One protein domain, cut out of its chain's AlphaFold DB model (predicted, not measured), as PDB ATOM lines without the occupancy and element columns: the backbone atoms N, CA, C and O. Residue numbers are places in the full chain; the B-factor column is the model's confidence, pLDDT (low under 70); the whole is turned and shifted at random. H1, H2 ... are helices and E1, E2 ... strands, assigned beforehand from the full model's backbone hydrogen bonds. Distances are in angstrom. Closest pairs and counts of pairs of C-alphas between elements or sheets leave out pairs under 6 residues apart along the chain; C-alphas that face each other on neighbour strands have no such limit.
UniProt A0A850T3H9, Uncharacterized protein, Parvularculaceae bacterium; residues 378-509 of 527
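AT A GLANCE: This is residues 378 to 509 of the 527 residues of an uncharacterized protein of Parvularculaceae bacterium (UniProt A0A850T3H9). A small twisted sheet of four strands makes one end of an elongated body and the longer helices H1, H2 and H3 the other, with short H4 in the middle. The hairpin of E2 and E3 reaches toward the far tip at Pro 474. The printed part has 132 residues, mixed in class, ordered H1 H2 E1 H3 H4 E2 E3 E4 H5; the antiparallel sheet runs E1 E4 E2 E3. It is compact, with a radius of gyration of the C-alphas of 15.8 A and spans of 58 by 31 by 29 A.

IN THESE COORDINATES: The strands are E1, residues 428 to 430, E4, 501 to 504, E2, 464 to 469, 16.7 A long, and E3, 478 to 481. H1, residues 378 to 395, 25.9 A, begins at C-alpha 378 (-17.077, 89.898, 4.289). H2 is residues 403 to 422, 28.8 A; H3, 431 to 445, 21.5 A; H4, 454 to 460; H5, 506 to 509, ends at C-alpha 509 (-11.642, 94.347, -0.593).

HOW THE PARTS SIT: Within hydrogen-bond range are N 429 and O 502 at 2.9 A for E1 and E4, N 465 and O 503 at 2.9 A for E4 and E2, and N 468 and O 479 at 2.8 A for E2 and E3. E1, H3 H4, E2 form a split strand-helix-strand unit, two strands of one sheet with helices between them along the chain and E4 between them in the sheet, its crossover right-handed. H3 and H4 only graze the sheet. H1, the hub, touches H4, closest C-alphas Val 388 and Ile 457, 6.7 A; H2, Ile 389 and Val 413, 6.6 A, at a steep tilt of 59 degrees, opposite ways; and H5, Gly 381 and Thr 507, 4.6 A. H2 touches H3, Ala 420 and Ile 437, 4.8 A, at a shallow tilt of 23 degrees, opposite ways. Every O i to N i+4 pair is within hydrogen-bond range in H1 to H4; H5 is too short for one.

THE WHOLE: The C-alphas farthest apart, Ser 402 and Pro 474, are 58.0 A apart. The printed part has no cut; the link from E3 to E4 is long. pLDDT is under 70 at residues 397 to 406, 446 to 451, 470 to 479 and 484 to 493.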
ATOM      1  N   GLU A 378     -16.864  88.535   3.793       92.44
ATOM      2  CA  GLU A 378     -17.077  89.898   4.289       92.44
ATOM      3  C   GLU A 378     -17.320  89.932   5.801       92.44
ATOM      4  O   GLU A 378     -16.835  90.825   6.498       92.44
ATOM      5  N   GLU A 379     -18.067  88.964   6.331       93.94
ATOM      6  CA  GLU A 379     -18.281  88.827   7.770       93.94
ATOM      7  C   GLU A 379     -16.973  88.499   8.506       93.94
ATOM      8  O   GLU A 379     -16.714  89.055   9.579       93.94
ATOM      9  N   HIS A 380     -16.113  87.655   7.922       93.44
ATOM     10  CA  HIS A 380     -14.748  87.437   8.415       93.44
ATOM     11  C   HIS A 380     -13.947  88.733   8.438       93.44
ATOM     12  O   HIS A 380     -13.335  89.043   9.459       93.44
ATOM     13  N   GLY A 381     -14.003  89.518   7.359       92.25
ATOM     14  CA  GLY A 381     -13.355  90.825   7.263       92.25
ATOM     15  C   GLY A 381     -13.796  91.776   8.373       92.25
ATOM     16  O   GLY A 381     -12.953  92.310   9.094       92.25
ATOM     17  N   ARG A 382     -15.109  91.927   8.586       92.88
ATOM     18  CA  ARG A 382     -15.665  92.771   9.662       92.88
ATOM     19  C   ARG A 382     -15.202  92.309  11.048       92.88
ATOM     20  O   ARG A 382     -14.743  93.129  11.839       92.88
ATOM     21  N   ARG A 383     -15.246  91.000  11.333       91.94
ATOM     22  CA  ARG A 383     -14.755  90.444  12.610       91.94
ATOM     23  C   ARG A 383     -13.252  90.649  12.797       91.94
ATOM     24  O   ARG A 383     -12.811  90.920  13.909       91.94
ATOM     25  N   ALA A 384     -12.462  90.523  11.734       91.81
ATOM     26  CA  ALA A 384     -11.020  90.737  11.787       91.81
ATOM     27  C   ALA A 384     -10.664  92.205  12.061       91.81
ATOM     28  O   ALA A 384      -9.744  92.468  12.831       91.81
ATOM     29  N   ILE A 385     -11.427  93.150  11.501       92.56
ATOM     30  CA  ILE A 385     -11.288  94.583  11.783       92.56
ATOM     31  C   ILE A 385     -11.541  94.890  13.263       92.56
ATOM     32  O   ILE A 385     -10.756  95.614  13.866       92.56
ATOM     33  N   GLU A 386     -12.564  94.300  13.887       91.38
ATOM     34  CA  GLU A 386     -12.788  94.490  15.329       91.38
ATOM     35  C   GLU A 386     -11.620  93.957  16.174       91.38
ATOM     36  O   GLU A 386     -11.222  94.603  17.138       91.38
ATOM     37  N   VAL A 387     -10.993  92.848  15.767       90.06
ATOM     38  CA  VAL A 387      -9.785  92.324  16.433       90.06
ATOM     39  C   VAL A 387      -8.570  93.244  16.235       90.06
ATOM     40  O   VAL A 387      -7.755  93.393  17.145       90.06
ATOM     41  N   VAL A 388      -8.432  93.882  15.067       91.12
ATOM     42  CA  VAL A 388      -7.405  94.911  14.815       91.12
ATOM     43  C   VAL A 388      -7.632  96.130  15.707       91.12
ATOM     44  O   VAL A 388      -6.677  96.651  16.277       91.12
ATOM     45  N   ILE A 389      -8.885  96.558  15.870       90.62
ATOM     46  CA  ILE A 389      -9.244  97.657  16.769       90.62
ATOM     47  C   ILE A 389      -8.879  97.295  18.210       90.62
ATOM     48  O   ILE A 389      -8.211  98.086  18.866       90.62
ATOM     49  N   ASP A 390      -9.224  96.092  18.684       88.19
ATOM     50  CA  ASP A 390      -8.815  95.620  20.014       88.19
ATOM     51  C   ASP A 390      -7.282  95.634  20.174       88.19
ATOM     52  O   ASP A 390      -6.782  95.996  21.238       88.19
ATOM     53  N   HIS A 391      -6.531  95.306  19.111       88.00
ATOM     54  CA  HIS A 391      -5.066  95.409  19.087       88.00
ATOM     55  C   HIS A 391      -4.580  96.835  19.297       88.00
ATOM     56  O   HIS A 391      -3.795  97.089  20.208       88.00
ATOM     57  N   ILE A 392      -5.093  97.773  18.514       87.12
ATOM     58  CA  ILE A 392      -4.728  99.184  18.634       87.12
ATOM     59  C   ILE A 392      -5.067  99.707  20.036       87.12
ATOM     60  O   ILE A 392      -4.225 100.326  20.681       87.12
ATOM     61  N   LEU A 393      -6.266  99.404  20.542       84.69
ATOM     62  CA  LEU A 393      -6.704  99.825  21.873       84.69
ATOM     63  C   LEU A 393      -5.813  99.278  22.992       84.69
ATOM     64  O   LEU A 393      -5.641  99.944  24.006       84.69
ATOM     65  N   ALA A 394      -5.266  98.075  22.832       82.75
ATOM     66  CA  ALA A 394      -4.417  97.471  23.849       82.75
ATOM     67  C   ALA A 394      -2.959  97.956  23.829       82.75
ATOM     68  O   ALA A 394      -2.237  97.744  24.807       82.75
ATOM     69  N   LEU A 395      -2.535  98.564  22.717       78.88
ATOM     70  CA  LEU A 395      -1.229  99.211  22.567       78.88
ATOM     71  C   LEU A 395      -1.272 100.718  22.848       78.88
ATOM     72  O   LEU A 395      -0.213 101.324  22.996       78.88
ATOM     73  N   SER A 396      -2.460 101.325  22.900       73.81
ATOM     74  CA  SER A 396      -2.601 102.750  23.205       73.81
ATOM     75  C   SER A 396      -2.053 103.058  24.600       73.81
ATOM     76  O   SER A 396      -2.285 102.322  25.560       73.81
ATOM     77  N   ALA A 397      -1.317 104.167  24.697       57.56
ATOM     78  CA  ALA A 397      -0.785 104.687  25.952       57.56
ATOM     79  C   ALA A 397      -1.847 105.422  26.792       57.56
ATOM     80  O   ALA A 397      -1.571 105.803  27.929       57.56
ATOM     81  N   GLU A 398      -3.040 105.665  26.239       59.81
ATOM     82  CA  GLU A 398      -4.119 106.335  26.957       59.81
ATOM     83  C   GLU A 398      -4.855 105.349  27.878       59.81
ATOM     84  O   GLU A 398      -5.586 104.457  27.440       59.81
ATOM     85  N   ASP A 399      -4.719 105.559  29.190       56.47
ATOM     86  CA  ASP A 399      -5.579 104.922  30.185       56.47
ATOM     87  C   ASP A 399      -7.008 105.472  30.034       56.47
ATOM     88  O   ASP A 399      -7.375 106.516  30.580       56.47
ATOM     89  N   PHE A 400      -7.856 104.775  29.275       56.66
ATOM     90  CA  PHE A 400      -9.266 105.145  29.135       56.66
ATOM     91  C   PHE A 400     -10.038 104.857  30.430       56.66
ATOM     92  O   PHE A 400     -10.594 103.775  30.621       56.66
ATOM     93  N   VAL A 401     -10.087 105.847  31.327       49.50
ATOM     94  CA  VAL A 401     -10.697 105.728  32.667       49.50
ATOM     95  C   VAL A 401     -12.229 105.553  32.624       49.50
ATOM     96  O   VAL A 401     -12.799 105.029  33.585       49.50
ATOM     97  N   SER A 402     -12.916 105.948  31.540       56.84
ATOM     98  CA  SER A 402     -14.377 105.802  31.392       56.84
ATOM     99  C   SER A 402     -14.801 105.028  30.135       56.84
ATOM    100  O   SER A 402     -14.153 105.076  29.086       56.84
ATOM    101  N   ILE A 403     -15.936 104.322  30.243       58.91
ATOM    102  CA  ILE A 403     -16.530 103.526  29.154       58.91
ATOM    103  C   ILE A 403     -16.900 104.415  27.960       58.91
ATOM    104  O   ILE A 403     -16.681 104.018  26.820       58.91
ATOM    105  N   GLU A 404     -17.418 105.618  28.208       57.91
ATOM    106  CA  GLU A 404     -17.826 106.564  27.161       57.91
ATOM    107  C   GLU A 404     -16.634 107.074  26.350       57.91
ATOM    108  O   GLU A 404     -16.683 107.087  25.120       57.91
ATOM    109  N   VAL A 405     -15.528 107.418  27.019       62.50
ATOM    110  CA  VAL A 405     -14.300 107.845  26.335       62.50
ATOM    111  C   VAL A 405     -13.724 106.680  25.526       62.50
ATOM    112  O   VAL A 405     -13.347 106.874  24.370       62.50
ATOM    113  N   ARG A 406     -13.747 105.452  26.067       69.44
ATOM    114  CA  ARG A 406     -13.315 104.246  25.342       69.44
ATOM    115  C   ARG A 406     -14.202 103.947  24.128       69.44
ATOM    116  O   ARG A 406     -13.679 103.624  23.066       69.44
ATOM    117  N   ALA A 407     -15.524 104.066  24.249       72.25
ATOM    118  CA  ALA A 407     -16.461 103.852  23.142       72.25
ATOM    119  C   ALA A 407     -16.295 104.910  22.035       72.25
ATOM    120  O   ALA A 407     -16.287 104.578  20.844       72.25
ATOM    121  N   GLY A 408     -16.090 106.172  22.426       81.44
ATOM    122  CA  GLY A 408     -15.751 107.257  21.509       81.44
ATOM    123  C   GLY A 408     -14.427 107.002  20.789       81.44
ATOM    124  O   GLY A 408     -14.366 107.091  19.564       81.44
ATOM    125  N   TYR A 409     -13.386 106.596  21.521       82.06
ATOM    126  CA  TYR A 409     -12.089 106.277  20.929       82.06
ATOM    127  C   TYR A 409     -12.146 105.057  20.006       82.06
ATOM    128  O   TYR A 409     -11.649 105.132  18.887       82.06
ATOM    129  N   ARG A 410     -12.839 103.975  20.392       87.56
ATOM    130  CA  ARG A 410     -13.062 102.801  19.530       87.56
ATOM    131  C   ARG A 410     -13.677 103.201  18.188       87.56
ATOM    132  O   ARG A 410     -13.236 102.729  17.143       87.56
ATOM    133  N   THR A 411     -14.680 104.079  18.213       88.31
ATOM    134  CA  THR A 411     -15.313 104.605  16.994       88.31
ATOM    135  C   THR A 411     -14.318 105.405  16.153       88.31
ATOM    136  O   THR A 411     -14.183 105.122  14.966       88.31
ATOM    137  N   ARG A 412     -13.527 106.297  16.769       87.62
ATOM    138  CA  ARG A 412     -12.460 107.030  16.063       87.62
ATOM    139  C   ARG A 412     -11.433 106.101  15.416       87.62
ATOM    140  O   ARG A 412     -11.081 106.312  14.261       87.62
ATOM    141  N   VAL A 413     -10.978 105.063  16.124       89.69
ATOM    142  CA  VAL A 413     -10.029 104.073  15.588       89.69
ATOM    143  C   VAL A 413     -10.636 103.328  14.399       89.69
ATOM    144  O   VAL A 413      -9.959 103.141  13.390       89.69
ATOM    145  N   ARG A 414     -11.916 102.940  14.472       91.88
ATOM    146  CA  ARG A 414     -12.627 102.291  13.358       91.88
ATOM    147  C   ARG A 414     -12.705 103.187  12.121       91.88
ATOM    148  O   ARG A 414     -12.444 102.721  11.007       91.88
ATOM    149  N   ASP A 415     -13.041 104.458  12.312       90.69
ATOM    150  CA  ASP A 415     -13.149 105.433  11.226       90.69
ATOM    151  C   ASP A 415     -11.776 105.713  10.602       90.69
ATOM    152  O   ASP A 415     -11.629 105.658   9.378       90.69
ATOM    153  N   ALA A 416     -10.751 105.905  11.438       91.25
ATOM    154  CA  ALA A 416      -9.358 106.071  11.028       91.25
ATOM    155  C   ALA A 416      -8.845 104.870  10.222       91.25
ATOM    156  O   ALA A 416      -8.248 105.039   9.161       91.25
ATOM    157  N   LEU A 417      -9.110 103.651  10.696       92.19
ATOM    158  CA  LEU A 417      -8.741 102.408  10.021       92.19
ATOM    159  C   LEU A 417      -9.421 102.289   8.654       92.19
ATOM    160  O   LEU A 417      -8.772 101.985   7.655       92.19
ATOM    161  N   THR A 418     -10.719 102.579   8.589       91.12
ATOM    162  CA  THR A 418     -11.479 102.544   7.332       91.12
ATOM    163  C   THR A 418     -10.959 103.582   6.337       91.12
ATOM    164  O   THR A 418     -10.826 103.286   5.149       91.12
ATOM    165  N   ALA A 419     -10.642 104.794   6.804       90.50
ATOM    166  CA  ALA A 419     -10.051 105.840   5.978       90.50
ATOM    167  C   ALA A 419      -8.664 105.436   5.456       90.50
ATOM    168  O   ALA A 419      -8.404 105.569   4.263       90.50
ATOM    169  N   ALA A 420      -7.815 104.872   6.318       92.75
ATOM    170  CA  ALA A 420      -6.483 104.407   5.952       92.75
ATOM    171  C   ALA A 420      -6.526 103.274   4.915       92.75
ATOM    172  O   ALA A 420      -5.804 103.328   3.924       92.75
ATOM    173  N   LEU A 421      -7.412 102.285   5.075       91.62
ATOM    174  CA  LEU A 421      -7.555 101.184   4.111       91.62
ATOM    175  C   LEU A 421      -7.968 101.666   2.713       91.62
ATOM    176  O   LEU A 421      -7.511 101.114   1.712       91.62
ATOM    177  N   ARG A 422      -8.776 102.730   2.617       90.19
ATOM    178  CA  ARG A 422      -9.156 103.337   1.327       90.19
ATOM    179  C   ARG A 422      -7.975 103.990   0.603       90.19
ATOM    180  O   ARG A 422      -8.013 104.120  -0.619       90.19
ATOM    181  N   THR A 423      -6.911 104.361   1.318       89.12
ATOM    182  CA  THR A 423      -5.685 104.923   0.725       89.12
ATOM    183  C   THR A 423      -4.940 103.911  -0.148       89.12
ATOM    184  O   THR A 423      -4.223 104.322  -1.061       89.12
ATOM    185  N   ALA A 424      -5.149 102.601   0.053       86.88
ATOM    186  CA  ALA A 424      -4.548 101.566  -0.790       86.88
ATOM    187  C   ALA A 424      -4.939 101.724  -2.272       86.88
ATOM    188  O   ALA A 424      -4.088 101.549  -3.144       86.88
ATOM    189  N   ARG A 425      -6.196 102.120  -2.547       85.12
ATOM    190  CA  ARG A 425      -6.857 102.239  -3.872       85.12
ATOM    191  C   ARG A 425      -6.946 100.944  -4.685       85.12
ATOM    192  O   ARG A 425      -7.976 100.705  -5.304       85.12
ATOM    193  N   ASN A 426      -5.918 100.108  -4.630       88.00
ATOM    194  CA  ASN A 426      -5.760  98.871  -5.377       88.00
ATOM    195  C   ASN A 426      -5.545  97.692  -4.419       88.00
ATOM    196  O   ASN A 426      -4.999  97.859  -3.327       88.00
ATOM    197  N   GLU A 427      -5.930  96.490  -4.853       89.50
ATOM    198  CA  GLU A 427      -5.634  95.234  -4.150       89.50
ATOM    199  C   GLU A 427      -4.124  95.038  -3.925       89.50
ATOM    200  O   GLU A 427      -3.721  94.676  -2.817       89.50
ATOM    201  N   ILE A 428      -3.301  95.295  -4.951       89.81
ATOM    202  CA  ILE A 428      -1.837  95.362  -4.848       89.81
ATOM    203  C   ILE A 428      -1.391  96.813  -4.735       89.81
ATOM    204  O   ILE A 428      -1.776  97.657  -5.545       89.81
ATOM    205  N   PHE A 429      -0.494  97.082  -3.793       91.94
ATOM    206  CA  PHE A 429       0.067  98.408  -3.570       91.94
ATOM    207  C   PHE A 429       1.573  98.351  -3.272       91.94
ATOM    208  O   PHE A 429       2.104  97.325  -2.859       91.94
ATOM    209  N   GLN A 430       2.278  99.452  -3.531       92.38
ATOM    210  CA  GLN A 430       3.731  99.577  -3.349       92.38
ATOM    211  C   GLN A 430       4.076 100.228  -1.998       92.38
ATOM    212  O   GLN A 430       3.217 100.828  -1.346       92.38
ATOM    213  N   GLU A 431       5.353 100.190  -1.609       91.38
ATOM    214  CA  GLU A 431       5.857 100.782  -0.354       91.38
ATOM    215  C   GLU A 431       5.395 102.236  -0.086       91.38
ATOM    216  O   GLU A 431       4.955 102.520   1.030       91.38
ATOM    217  N   PRO A 432       5.369 103.171  -1.063       92.62
ATOM    218  CA  PRO A 432       4.867 104.526  -0.813       92.62
ATOM    219  C   PRO A 432       3.393 104.566  -0.386       92.62
ATOM    220  O   PRO A 432       3.003 105.397   0.434       92.62
ATOM    221  N   GLN A 433       2.566 103.660  -0.916       93.12
ATOM    222  CA  GLN A 433       1.158 103.546  -0.532       93.12
ATOM    223  C   GLN A 433       1.021 102.910   0.852       93.12
ATOM    224  O   GLN A 433       0.192 103.364   1.634       93.12
ATOM    225  N   ARG A 434       1.869 101.928   1.193       93.75
ATOM    226  CA  ARG A 434       1.943 101.361   2.550       93.75
ATOM    227  C   ARG A 434       2.240 102.447   3.588       93.75
ATOM    228  O   ARG A 434       1.514 102.585   4.569       93.75
ATOM    229  N   LEU A 435       3.250 103.278   3.328       91.81
ATOM    230  CA  LEU A 435       3.585 104.425   4.177       91.81
ATOM    231  C   LEU A 435       2.437 105.439   4.258       91.81
ATOM    232  O   LEU A 435       2.184 105.997   5.323       91.81
ATOM    233  N   ALA A 436       1.719 105.670   3.154       91.88
ATOM    234  CA  ALA A 436       0.550 106.544   3.148       91.88
ATOM    235  C   ALA A 436      -0.590 105.998   4.027       91.88
ATOM    236  O   ALA A 436      -1.175 106.775   4.773       91.88
ATOM    237  N   ILE A 437      -0.859 104.686   4.001       92.12
ATOM    238  CA  ILE A 437      -1.841 104.024   4.880       92.12
ATOM    239  C   ILE A 437      -1.479 104.267   6.353       92.12
ATOM    240  O   ILE A 437      -2.309 104.773   7.112       92.12
ATOM    241  N   ASP A 438      -0.233 103.981   6.746       91.50
ATOM    242  CA  ASP A 438       0.237 104.188   8.123       91.50
ATOM    243  C   ASP A 438       0.155 105.666   8.544       91.50
ATOM    244  O   ASP A 438      -0.277 105.979   9.653       91.50
ATOM    245  N   ASN A 439       0.539 106.589   7.657       90.19
ATOM    246  CA  ASN A 439       0.508 108.024   7.937       90.19
ATOM    247  C   ASN A 439      -0.923 108.564   8.054       90.19
ATOM    248  O   ASN A 439      -1.200 109.325   8.980       90.19
ATOM    249  N   THR A 440      -1.842 108.159   7.168       91.31
ATOM    250  CA  THR A 440      -3.268 108.521   7.248       91.31
ATOM    251  C   THR A 440      -3.878 108.036   8.559       91.31
ATOM    252  O   THR A 440      -4.592 108.788   9.228       91.31
ATOM    253  N   PHE A 441      -3.569 106.800   8.953       90.75
ATOM    254  CA  PHE A 441      -4.016 106.261  10.228       90.75
ATOM    255  C   PHE A 441      -3.470 107.082  11.404       90.75
ATOM    256  O   PHE A 441      -4.254 107.597  12.200       90.75
ATOM    257  N   ARG A 442      -2.146 107.292  11.467       86.12
ATOM    258  CA  ARG A 442      -1.479 108.036  12.550       86.12
ATOM    259  C   ARG A 442      -2.006 109.466  12.697       86.12
ATOM    260  O   ARG A 442      -2.243 109.916  13.814       86.12
ATOM    261  N   GLN A 443      -2.233 110.165  11.584       85.06
ATOM    262  CA  GLN A 443      -2.801 111.520  11.586       85.06
ATOM    263  C   GLN A 443      -4.226 111.563  12.157       85.06
ATOM    264  O   GLN A 443      -4.618 112.573  12.734       85.06
ATOM    265  N   SER A 444      -4.989 110.476  12.015       84.31
ATOM    266  CA  SER A 444      -6.386 110.403  12.449       84.31
ATOM    267  C   SER A 444      -6.542 110.069  13.937       84.31
ATOM    268  O   SER A 444      -7.505 110.513  14.559       84.31
ATOM    269  N   ILE A 445      -5.615 109.298  14.517       78.56
ATOM    270  CA  ILE A 445      -5.680 108.891  15.932       78.56
ATOM    271  C   ILE A 445      -4.983 109.866  16.900       78.56
ATOM    272  O   ILE A 445      -5.171 109.727  18.101       78.56
ATOM    273  N   LEU A 446      -4.267 110.885  16.390       56.97
ATOM    274  CA  LEU A 446      -3.720 112.037  17.141       56.97
ATOM    275  C   LEU A 446      -2.959 111.686  18.437       56.97
ATOM    276  O   LEU A 446      -2.994 112.442  19.402       56.97
ATOM    277  N   GLU A 447      -2.222 110.578  18.451       62.69
ATOM    278  CA  GLU A 447      -1.320 110.228  19.550       62.69
ATOM    279  C   GLU A 447       0.123 110.628  19.156       62.69
ATOM    280  O   GLU A 447       0.747 109.926  18.352       62.69
ATOM    281  N   PRO A 448       0.688 111.738  19.686       49.59
ATOM    282  CA  PRO A 448       1.976 112.294  19.240       49.59
ATOM    283  C   PRO A 448       3.167 111.338  19.397       49.59
ATOM    284  O   PRO A 448       4.180 111.513  18.728       49.59
ATOM    285  N   ASN A 449       3.025 110.326  20.258       53.12
ATOM    286  CA  ASN A 449       4.056 109.346  20.603       53.12
ATOM    287  C   ASN A 449       3.624 107.896  20.316       53.12
ATOM    288  O   ASN A 449       4.225 106.967  20.851       53.12
ATOM    289  N   SER A 450       2.580 107.680  19.503       61.97
ATOM    290  CA  SER A 450       2.129 106.323  19.184       61.97
ATOM    291  C   SER A 450       3.178 105.589  18.353       61.97
ATOM    292  O   SER A 450       3.467 105.961  17.212       61.97
ATOM    293  N   THR A 451       3.727 104.511  18.907       66.56
ATOM    294  CA  THR A 451       4.592 103.557  18.192       66.56
ATOM    295  C   THR A 451       3.788 102.584  17.324       66.56
ATOM    296  O   THR A 451       4.364 101.713  16.672       66.56
ATOM    297  N   VAL A 452       2.460 102.733  17.282       75.94
ATOM    298  CA  VAL A 452       1.552 101.865  16.532       75.94
ATOM    299  C   VAL A 452       1.811 101.989  15.026       75.94
ATOM    300  O   VAL A 452       1.628 103.047  14.417       75.94
ATOM    301  N   CYS A 453       2.214 100.878  14.406       86.25
ATOM    302  CA  CYS A 453       2.274 100.713  12.956       86.25
ATOM    303  C   CYS A 453       1.062  99.893  12.502       86.25
ATOM    304  O   CYS A 453       0.939  98.713  12.835       86.25
ATOM    305  N   LEU A 454       0.146 100.519  11.752       90.56
ATOM    306  CA  LEU A 454      -1.079  99.851  11.314       90.56
ATOM    307  C   LEU A 454      -0.766  98.663  10.395       90.56
ATOM    308  O   LEU A 454      -1.364  97.599  10.545       90.56
ATOM    309  N   SER A 455       0.183  98.827   9.476       92.00
ATOM    310  CA  SER A 455       0.596  97.771   8.548       92.00
ATOM    311  C   SER A 455       1.098  96.514   9.270       92.00
ATOM    312  O   SER A 455       0.706  95.409   8.894       92.00
ATOM    313  N   ASP A 456       1.878  96.668  10.345       88.81
ATOM    314  CA  ASP A 456       2.345  95.548  11.175       88.81
ATOM    315  C   ASP A 456       1.181  94.838  11.876       88.81
ATOM    316  O   ASP A 456       1.108  93.609  11.908       88.81
ATOM    317  N   ILE A 457       0.215  95.599  12.396       89.81
ATOM    318  CA  ILE A 457      -0.975  95.030  13.037       89.81
ATOM    319  C   ILE A 457      -1.819  94.248  12.021       89.81
ATOM    320  O   ILE A 457      -2.271  93.138  12.315       89.81
ATOM    321  N   LEU A 458      -2.031  94.799  10.823       92.44
ATOM    322  CA  LEU A 458      -2.757  94.118   9.749       92.44
ATOM    323  C   LEU A 458      -2.031  92.839   9.305       92.44
ATOM    324  O   LEU A 458      -2.687  91.824   9.069       92.44
ATOM    325  N   TRP A 459      -0.701  92.869   9.240       90.56
ATOM    326  CA  TRP A 459       0.146  91.711   8.954       90.56
ATOM    327  C   TRP A 459      -0.009  90.597   9.997       90.56
ATOM    328  O   TRP A 459      -0.329  89.458   9.646       90.56
ATOM    329  N   VAL A 460       0.104  90.928  11.288       86.00
ATOM    330  CA  VAL A 460      -0.073  89.967  12.393       86.00
ATOM    331  C   VAL A 460      -1.429  89.258  12.300       86.00
ATOM    332  O   VAL A 460      -1.516  88.050  12.531       86.00
ATOM    333  N   HIS A 461      -2.476  89.968  11.871       88.31
ATOM    334  CA  HIS A 461      -3.833  89.427  11.716       88.31
ATOM    335  C   HIS A 461      -4.142  88.810  10.340       88.31
ATOM    336  O   HIS A 461      -5.268  88.343  10.129       88.31
ATOM    337  N   GLY A 462      -3.165  88.763   9.425       88.94
ATOM    338  CA  GLY A 462      -3.280  88.135   8.102       88.94
ATOM    339  C   GLY A 462      -4.134  88.913   7.110       88.94
ATOM    340  O   GLY A 462      -4.768  88.324   6.240       88.94
ATOM    341  N   LEU A 463      -4.217  90.228   7.289       92.00
ATOM    342  CA  LEU A 463      -5.066  91.124   6.504       92.00
ATOM    343  C   LEU A 463      -4.295  91.899   5.432       92.00
ATOM    344  O   LEU A 463      -4.887  92.359   4.455       92.00
ATOM    345  N   VAL A 464      -2.983  92.013   5.604       92.38
ATOM    346  CA  VAL A 464      -2.030  92.485   4.598       92.38
ATOM    347  C   VAL A 464      -0.988  91.394   4.421       92.38
ATOM    348  O   VAL A 464      -0.631  90.727   5.389       92.38
ATOM    349  N   GLY A 465      -0.529  91.205   3.191       90.12
ATOM    350  CA  GLY A 465       0.572  90.321   2.842       90.12
ATOM    351  C   GLY A 465       1.591  91.029   1.962       90.12
ATOM    352  O   GLY A 465       1.319  92.113   1.440       90.12
ATOM    353  N   TYR A 466       2.752  90.416   1.772       88.19
ATOM    354  CA  TYR A 466       3.765  90.892   0.830       88.19
ATOM    355  C   TYR A 466       3.938  89.909  -0.326       88.19
ATOM    356  O   TYR A 466       3.612  88.725  -0.207       88.19
ATOM    357  N   LEU A 467       4.406  90.413  -1.467       84.88
ATOM    358  CA  LEU A 467       4.727  89.595  -2.630       84.88
ATOM    359  C   LEU A 467       6.218  89.261  -2.615       84.88
ATOM    360  O   LEU A 467       7.060  90.152  -2.713       84.88
ATOM    361  N   HIS A 468       6.525  87.971  -2.542       80.44
ATOM    362  CA  HIS A 468       7.861  87.433  -2.747       80.44
ATOM    363  C   HIS A 468       8.002  86.943  -4.192       80.44
ATOM    364  O   HIS A 468       7.088  86.310  -4.722       80.44
ATOM    365  N   LEU A 469       9.119  87.249  -4.847       72.38
ATOM    366  CA  LEU A 469       9.423  86.706  -6.169       72.38
ATOM    367  C   LEU A 469      10.098  85.352  -5.988       72.38
ATOM    368  O   LEU A 469      11.193  85.285  -5.442       72.38
ATOM    369  N   ASP A 470       9.455  84.283  -6.453       67.12
ATOM    370  CA  ASP A 470      10.106  82.978  -6.505       67.12
ATOM    371  C   ASP A 470      11.116  82.961  -7.662       67.12
ATOM    372  O   ASP A 470      10.774  82.787  -8.840       67.12
ATOM    373  N   GLU A 471      12.385  83.183  -7.324       65.19
ATOM    374  CA  GLU A 471      13.501  83.126  -8.271       65.19
ATOM    375  C   GLU A 471      13.812  81.689  -8.724       65.19
ATOM    376  O   GLU A 471      14.470  81.498  -9.746       65.19
ATOM    377  N   THR A 472      13.302  80.673  -8.017       58.78
ATOM    378  CA  THR A 472      13.665  79.263  -8.225       58.78
ATOM    379  C   THR A 472      12.804  78.538  -9.263       58.78
ATOM    380  O   THR A 472      13.209  77.489  -9.768       58.78
ATOM    381  N   ARG A 473      11.637  79.087  -9.635       52.44
ATOM    382  CA  ARG A 473      10.702  78.471 -10.598       52.44
ATOM    383  C   ARG A 473      10.371  79.423 -11.763       52.44
ATOM    384  O   ARG A 473       9.559  80.330 -11.589       52.44
ATOM    385  N   PRO A 474      10.939  79.229 -12.973       42.50
ATOM    386  CA  PRO A 474      10.528  79.976 -14.162       42.50
ATOM    387  C   PRO A 474       9.179  79.469 -14.729       42.50
ATOM    388  O   PRO A 474       8.970  78.256 -14.807       42.50
ATOM    389  N   PRO A 475       8.269  80.356 -15.186       51.94
ATOM    390  CA  PRO A 475       8.359  81.816 -15.120       51.94
ATOM    391  C   PRO A 475       8.212  82.306 -13.676       51.94
ATOM    392  O   PRO A 475       7.300  81.850 -12.992       51.94
ATOM    393  N   HIS A 476       9.085  83.231 -13.250       53.00
ATOM    394  CA  HIS A 476       9.101  83.799 -11.897       53.00
ATOM    395  C   HIS A 476       7.685  84.179 -11.461       53.00
ATOM    396  O   HIS A 476       7.079  85.096 -12.022       53.00
ATOM    397  N   ARG A 477       7.129  83.436 -10.501       60.34
ATOM    398  CA  ARG A 477       5.788  83.699  -9.977       60.34
ATOM    399  C   ARG A 477       5.907  84.538  -8.719       60.34
ATOM    400  O   ARG A 477       6.692  84.228  -7.827       60.34
ATOM    401  N   SER A 478       5.102  85.591  -8.636       63.62
ATOM    402  CA  SER A 478       4.910  86.303  -7.381       63.62
ATOM    403  C   SER A 478       4.063  85.445  -6.444       63.62
ATOM    404  O   SER A 478       2.971  85.006  -6.795       63.62
ATOM    405  N   ILE A 479       4.586  85.184  -5.252       69.56
ATOM    406  CA  ILE A 479       3.933  84.454  -4.171       69.56
ATOM    407  C   ILE A 479       3.473  85.483  -3.151       69.56
ATOM    408  O   ILE A 479       4.288  86.223  -2.609       69.56
ATOM    409  N   THR A 480       2.172  85.553  -2.873       72.94
ATOM    410  CA  THR A 480       1.708  86.347  -1.728       72.94
ATOM    411  C   THR A 480       1.816  85.550  -0.440       72.94
ATOM    412  O   THR A 480       1.309  84.436  -0.361       72.94
ATOM    413  N   ILE A 481       2.426  86.146   0.577       77.62
ATOM    414  CA  ILE A 481       2.569  85.568   1.912       77.62
ATOM    415  C   ILE A 481       1.700  86.395   2.866       77.62
ATOM    416  O   ILE A 481       1.778  87.619   2.842       77.62
ATOM    417  N   PHE A 482       0.849  85.735   3.662       77.50
ATOM    418  CA  PHE A 482      -0.078  86.344   4.646       77.50
ATOM    419  C   PHE A 482       0.117  85.796   6.076       77.50
ATOM    420  O   PHE A 482      -0.678  86.064   6.989       77.50
ATOM    421  N   ASN A 483       1.131  84.957   6.267       72.19
ATOM    422  CA  ASN A 483       1.399  84.264   7.514       72.19
ATOM    423  C   ASN A 483       2.739  84.701   8.103       72.19
ATOM    424  O   ASN A 483       3.658  85.100   7.393       72.19
ATOM    425  N   THR A 484       2.823  84.658   9.424       57.69
ATOM    426  CA  THR A 484       3.932  85.250  10.169       57.69
ATOM    427  C   THR A 484       5.144  84.320  10.244       57.69
ATOM    428  O   THR A 484       6.211  84.764  10.650       57.69
ATOM    429  N   THR A 485       5.034  83.056   9.823       51.75
ATOM    430  CA  THR A 485       6.138  82.080   9.842       51.75
ATOM    431  C   THR A 485       6.734  81.774   8.463       51.75
ATOM    432  O   THR A 485       7.217  80.663   8.235       51.75
ATOM    433  N   GLY A 486       6.736  82.732   7.524       48.22
ATOM    434  CA  GLY A 486       7.687  82.679   6.403       48.22
ATOM    435  C   GLY A 486       9.118  82.445   6.926       48.22
ATOM    436  O   GLY A 486       9.398  82.749   8.081       48.22
ATOM    437  N   SER A 487      10.002  81.876   6.107       37.94
ATOM    438  CA  SER A 487      11.353  81.334   6.398       37.94
ATOM    439  C   SER A 487      12.345  82.183   7.231       37.94
ATOM    440  O   SER A 487      13.489  81.777   7.413       37.94
ATOM    441  N   GLU A 488      11.952  83.344   7.744       40.38
ATOM    442  CA  GLU A 488      12.794  84.335   8.424       40.38
ATOM    443  C   GLU A 488      12.850  84.178   9.959       40.38
ATOM    444  O   GLU A 488      13.416  85.011  10.666       40.38
ATOM    445  N   GLY A 489      12.332  83.072  10.499       39.53
ATOM    446  CA  GLY A 489      12.529  82.699  11.899       39.53
ATOM    447  C   GLY A 489      11.574  83.372  12.900       39.53
ATOM    448  O   GLY A 489      10.691  84.153  12.542       39.53
ATOM    449  N   PRO A 490      11.707  83.034  14.196       40.25
ATOM    450  CA  PRO A 490      10.653  83.230  15.185       40.25
ATOM    451  C   PRO A 490      10.300  84.700  15.445       40.25
ATOM    452  O   PRO A 490       9.120  84.972  15.651       40.25
ATOM    453  N   VAL A 491      11.273  85.621  15.415       36.44
ATOM    454  CA  VAL A 491      11.115  87.050  15.776       36.44
ATOM    455  C   VAL A 491      10.750  87.937  14.570       36.44
ATOM    456  O   VAL A 491      10.109  88.974  14.748       36.44
ATOM    457  N   ALA A 492      11.078  87.515  13.343       39.84
ATOM    458  CA  ALA A 492      10.805  88.268  12.112       39.84
ATOM    459  C   ALA A 492       9.302  88.361  11.777       39.84
ATOM    460  O   ALA A 492       8.853  89.321  11.160       39.84
ATOM    461  N   GLY A 493       8.496  87.415  12.267       58.03
ATOM    462  CA  GLY A 493       7.087  87.273  11.903       58.03
ATOM    463  C   GLY A 493       6.118  88.365  12.357       58.03
ATOM    464  O   GLY A 493       4.967  88.345  11.939       58.03
ATOM    465  N   MET A 494       6.511  89.310  13.215       70.69
ATOM    466  CA  MET A 494       5.571  90.293  13.794       70.69
ATOM    467  C   MET A 494       5.652  91.695  13.190       70.69
ATOM    468  O   MET A 494       4.843  92.547  13.549       70.69
ATOM    469  N   ARG A 495       6.618  91.949  12.305       82.62
ATOM    470  CA  ARG A 495       6.645  93.154  11.469       82.62
ATOM    471  C   ARG A 495       6.366  92.748  10.039       82.62
ATOM    472  O   ARG A 495       6.795  91.678   9.618       82.62
ATOM    473  N   LEU A 496       5.649  93.590   9.312       86.88
ATOM    474  CA  LEU A 496       5.449  93.372   7.892       86.88
ATOM    475  C   LEU A 496       6.813  93.514   7.191       86.88
ATOM    476  O   LEU A 496       7.433  94.576   7.311       86.88
ATOM    477  N   PRO A 497       7.301  92.488   6.471       86.31
ATOM    478  CA  PRO A 497       8.599  92.568   5.815       86.31
ATOM    479  C   PRO A 497       8.677  93.713   4.800       86.31
ATOM    480  O   PRO A 497       7.687  94.084   4.155       86.31
ATOM    481  N   HIS A 498       9.876  94.266   4.628       86.94
ATOM    482  CA  HIS A 498      10.134  95.214   3.550       86.94
ATOM    483  C   HIS A 498      10.110  94.474   2.213       86.94
ATOM    484  O   HIS A 498      10.915  93.581   1.969       86.94
ATOM    485  N   ALA A 499       9.181  94.857   1.344       86.81
ATOM    486  CA  ALA A 499       8.975  94.239   0.048       86.81
ATOM    487  C   ALA A 499       8.659  95.312  -0.991       86.81
ATOM    488  O   ALA A 499       8.175  96.395  -0.667       86.81
ATOM    489  N   ALA A 500       8.904  94.999  -2.263       86.25
ATOM    490  CA  ALA A 500       8.536  95.906  -3.343       86.25
ATOM    491  C   ALA A 500       7.014  96.115  -3.381       86.25
ATOM    492  O   ALA A 500       6.535  97.234  -3.541       86.25
ATOM    493  N   SER A 501       6.249  95.033  -3.220       89.75
ATOM    494  CA  SER A 501       4.795  95.041  -3.367       89.75
ATOM    495  C   SER A 501       4.094  94.320  -2.222       89.75
ATOM    496  O   SER A 501       4.566  93.303  -1.710       89.75
ATOM    497  N   TYR A 502       2.916  94.828  -1.894       92.31
ATOM    498  CA  TYR A 502       2.025  94.364  -0.845       92.31
ATOM    499  C   TYR A 502       0.644  94.068  -1.417       92.31
ATOM    500  O   TYR A 502       0.289  94.564  -2.487       92.31
ATOM    501  N   ARG A 503      -0.146  93.268  -0.701       91.94
ATOM    502  CA  ARG A 503      -1.502  92.894  -1.105       91.94
ATOM    503  C   ARG A 503      -2.470  92.940   0.072       91.94
ATOM    504  O   ARG A 503      -2.168  92.430   1.150       91.94
ATOM    505  N   LEU A 504      -3.647  93.521  -0.152       92.56
ATOM    506  CA  LEU A 504      -4.775  93.425   0.774       92.56
ATOM    507  C   LEU A 504      -5.416  92.040   0.683       92.56
ATOM    508  O   LEU A 504      -5.622  91.503  -0.404       92.56
ATOM    509  N   HIS A 505      -5.779  91.473   1.829       92.00
ATOM    510  CA  HIS A 505      -6.499  90.209   1.869       92.00
ATOM    511  C   HIS A 505      -7.906  90.341   1.253       92.00
ATOM    512  O   HIS A 505      -8.562  91.375   1.407       92.00
ATOM    513  N   ALA A 506      -8.410  89.279   0.609       88.75
ATOM    514  CA  ALA A 506      -9.684  89.308  -0.122       88.75
ATOM    515  C   ALA A 506     -10.879  89.740   0.751       88.75
ATOM    516  O   ALA A 506     -11.784  90.432   0.290       88.75
ATOM    517  N   THR A 507     -10.847  89.389   2.037       90.12
ATOM    518  CA  THR A 507     -11.870  89.751   3.036       90.12
ATOM    519  C   THR A 507     -11.955  91.257   3.307       90.12
ATOM    520  O   THR A 507     -12.932  91.711   3.896       90.12
ATOM    521  N   LEU A 508     -10.941  92.041   2.923       90.44
ATOM    522  CA  LEU A 508     -10.928  93.496   3.090       90.44
ATOM    523  C   LEU A 508     -11.355  94.265   1.841       90.44
ATOM    524  O   LEU A 508     -11.601  95.464   1.948       90.44
ATOM    525  N   LEU A 509     -11.463  93.626   0.673       87.75
ATOM    526  CA  LEU A 509     -11.642  94.347  -0.593       87.75
ATOM    527  C   LEU A 509     -12.945  95.160  -0.629       87.75
ATOM    528  O   LEU A 509     -12.930  96.315  -1.057       87.75
TER     529      LEU A 509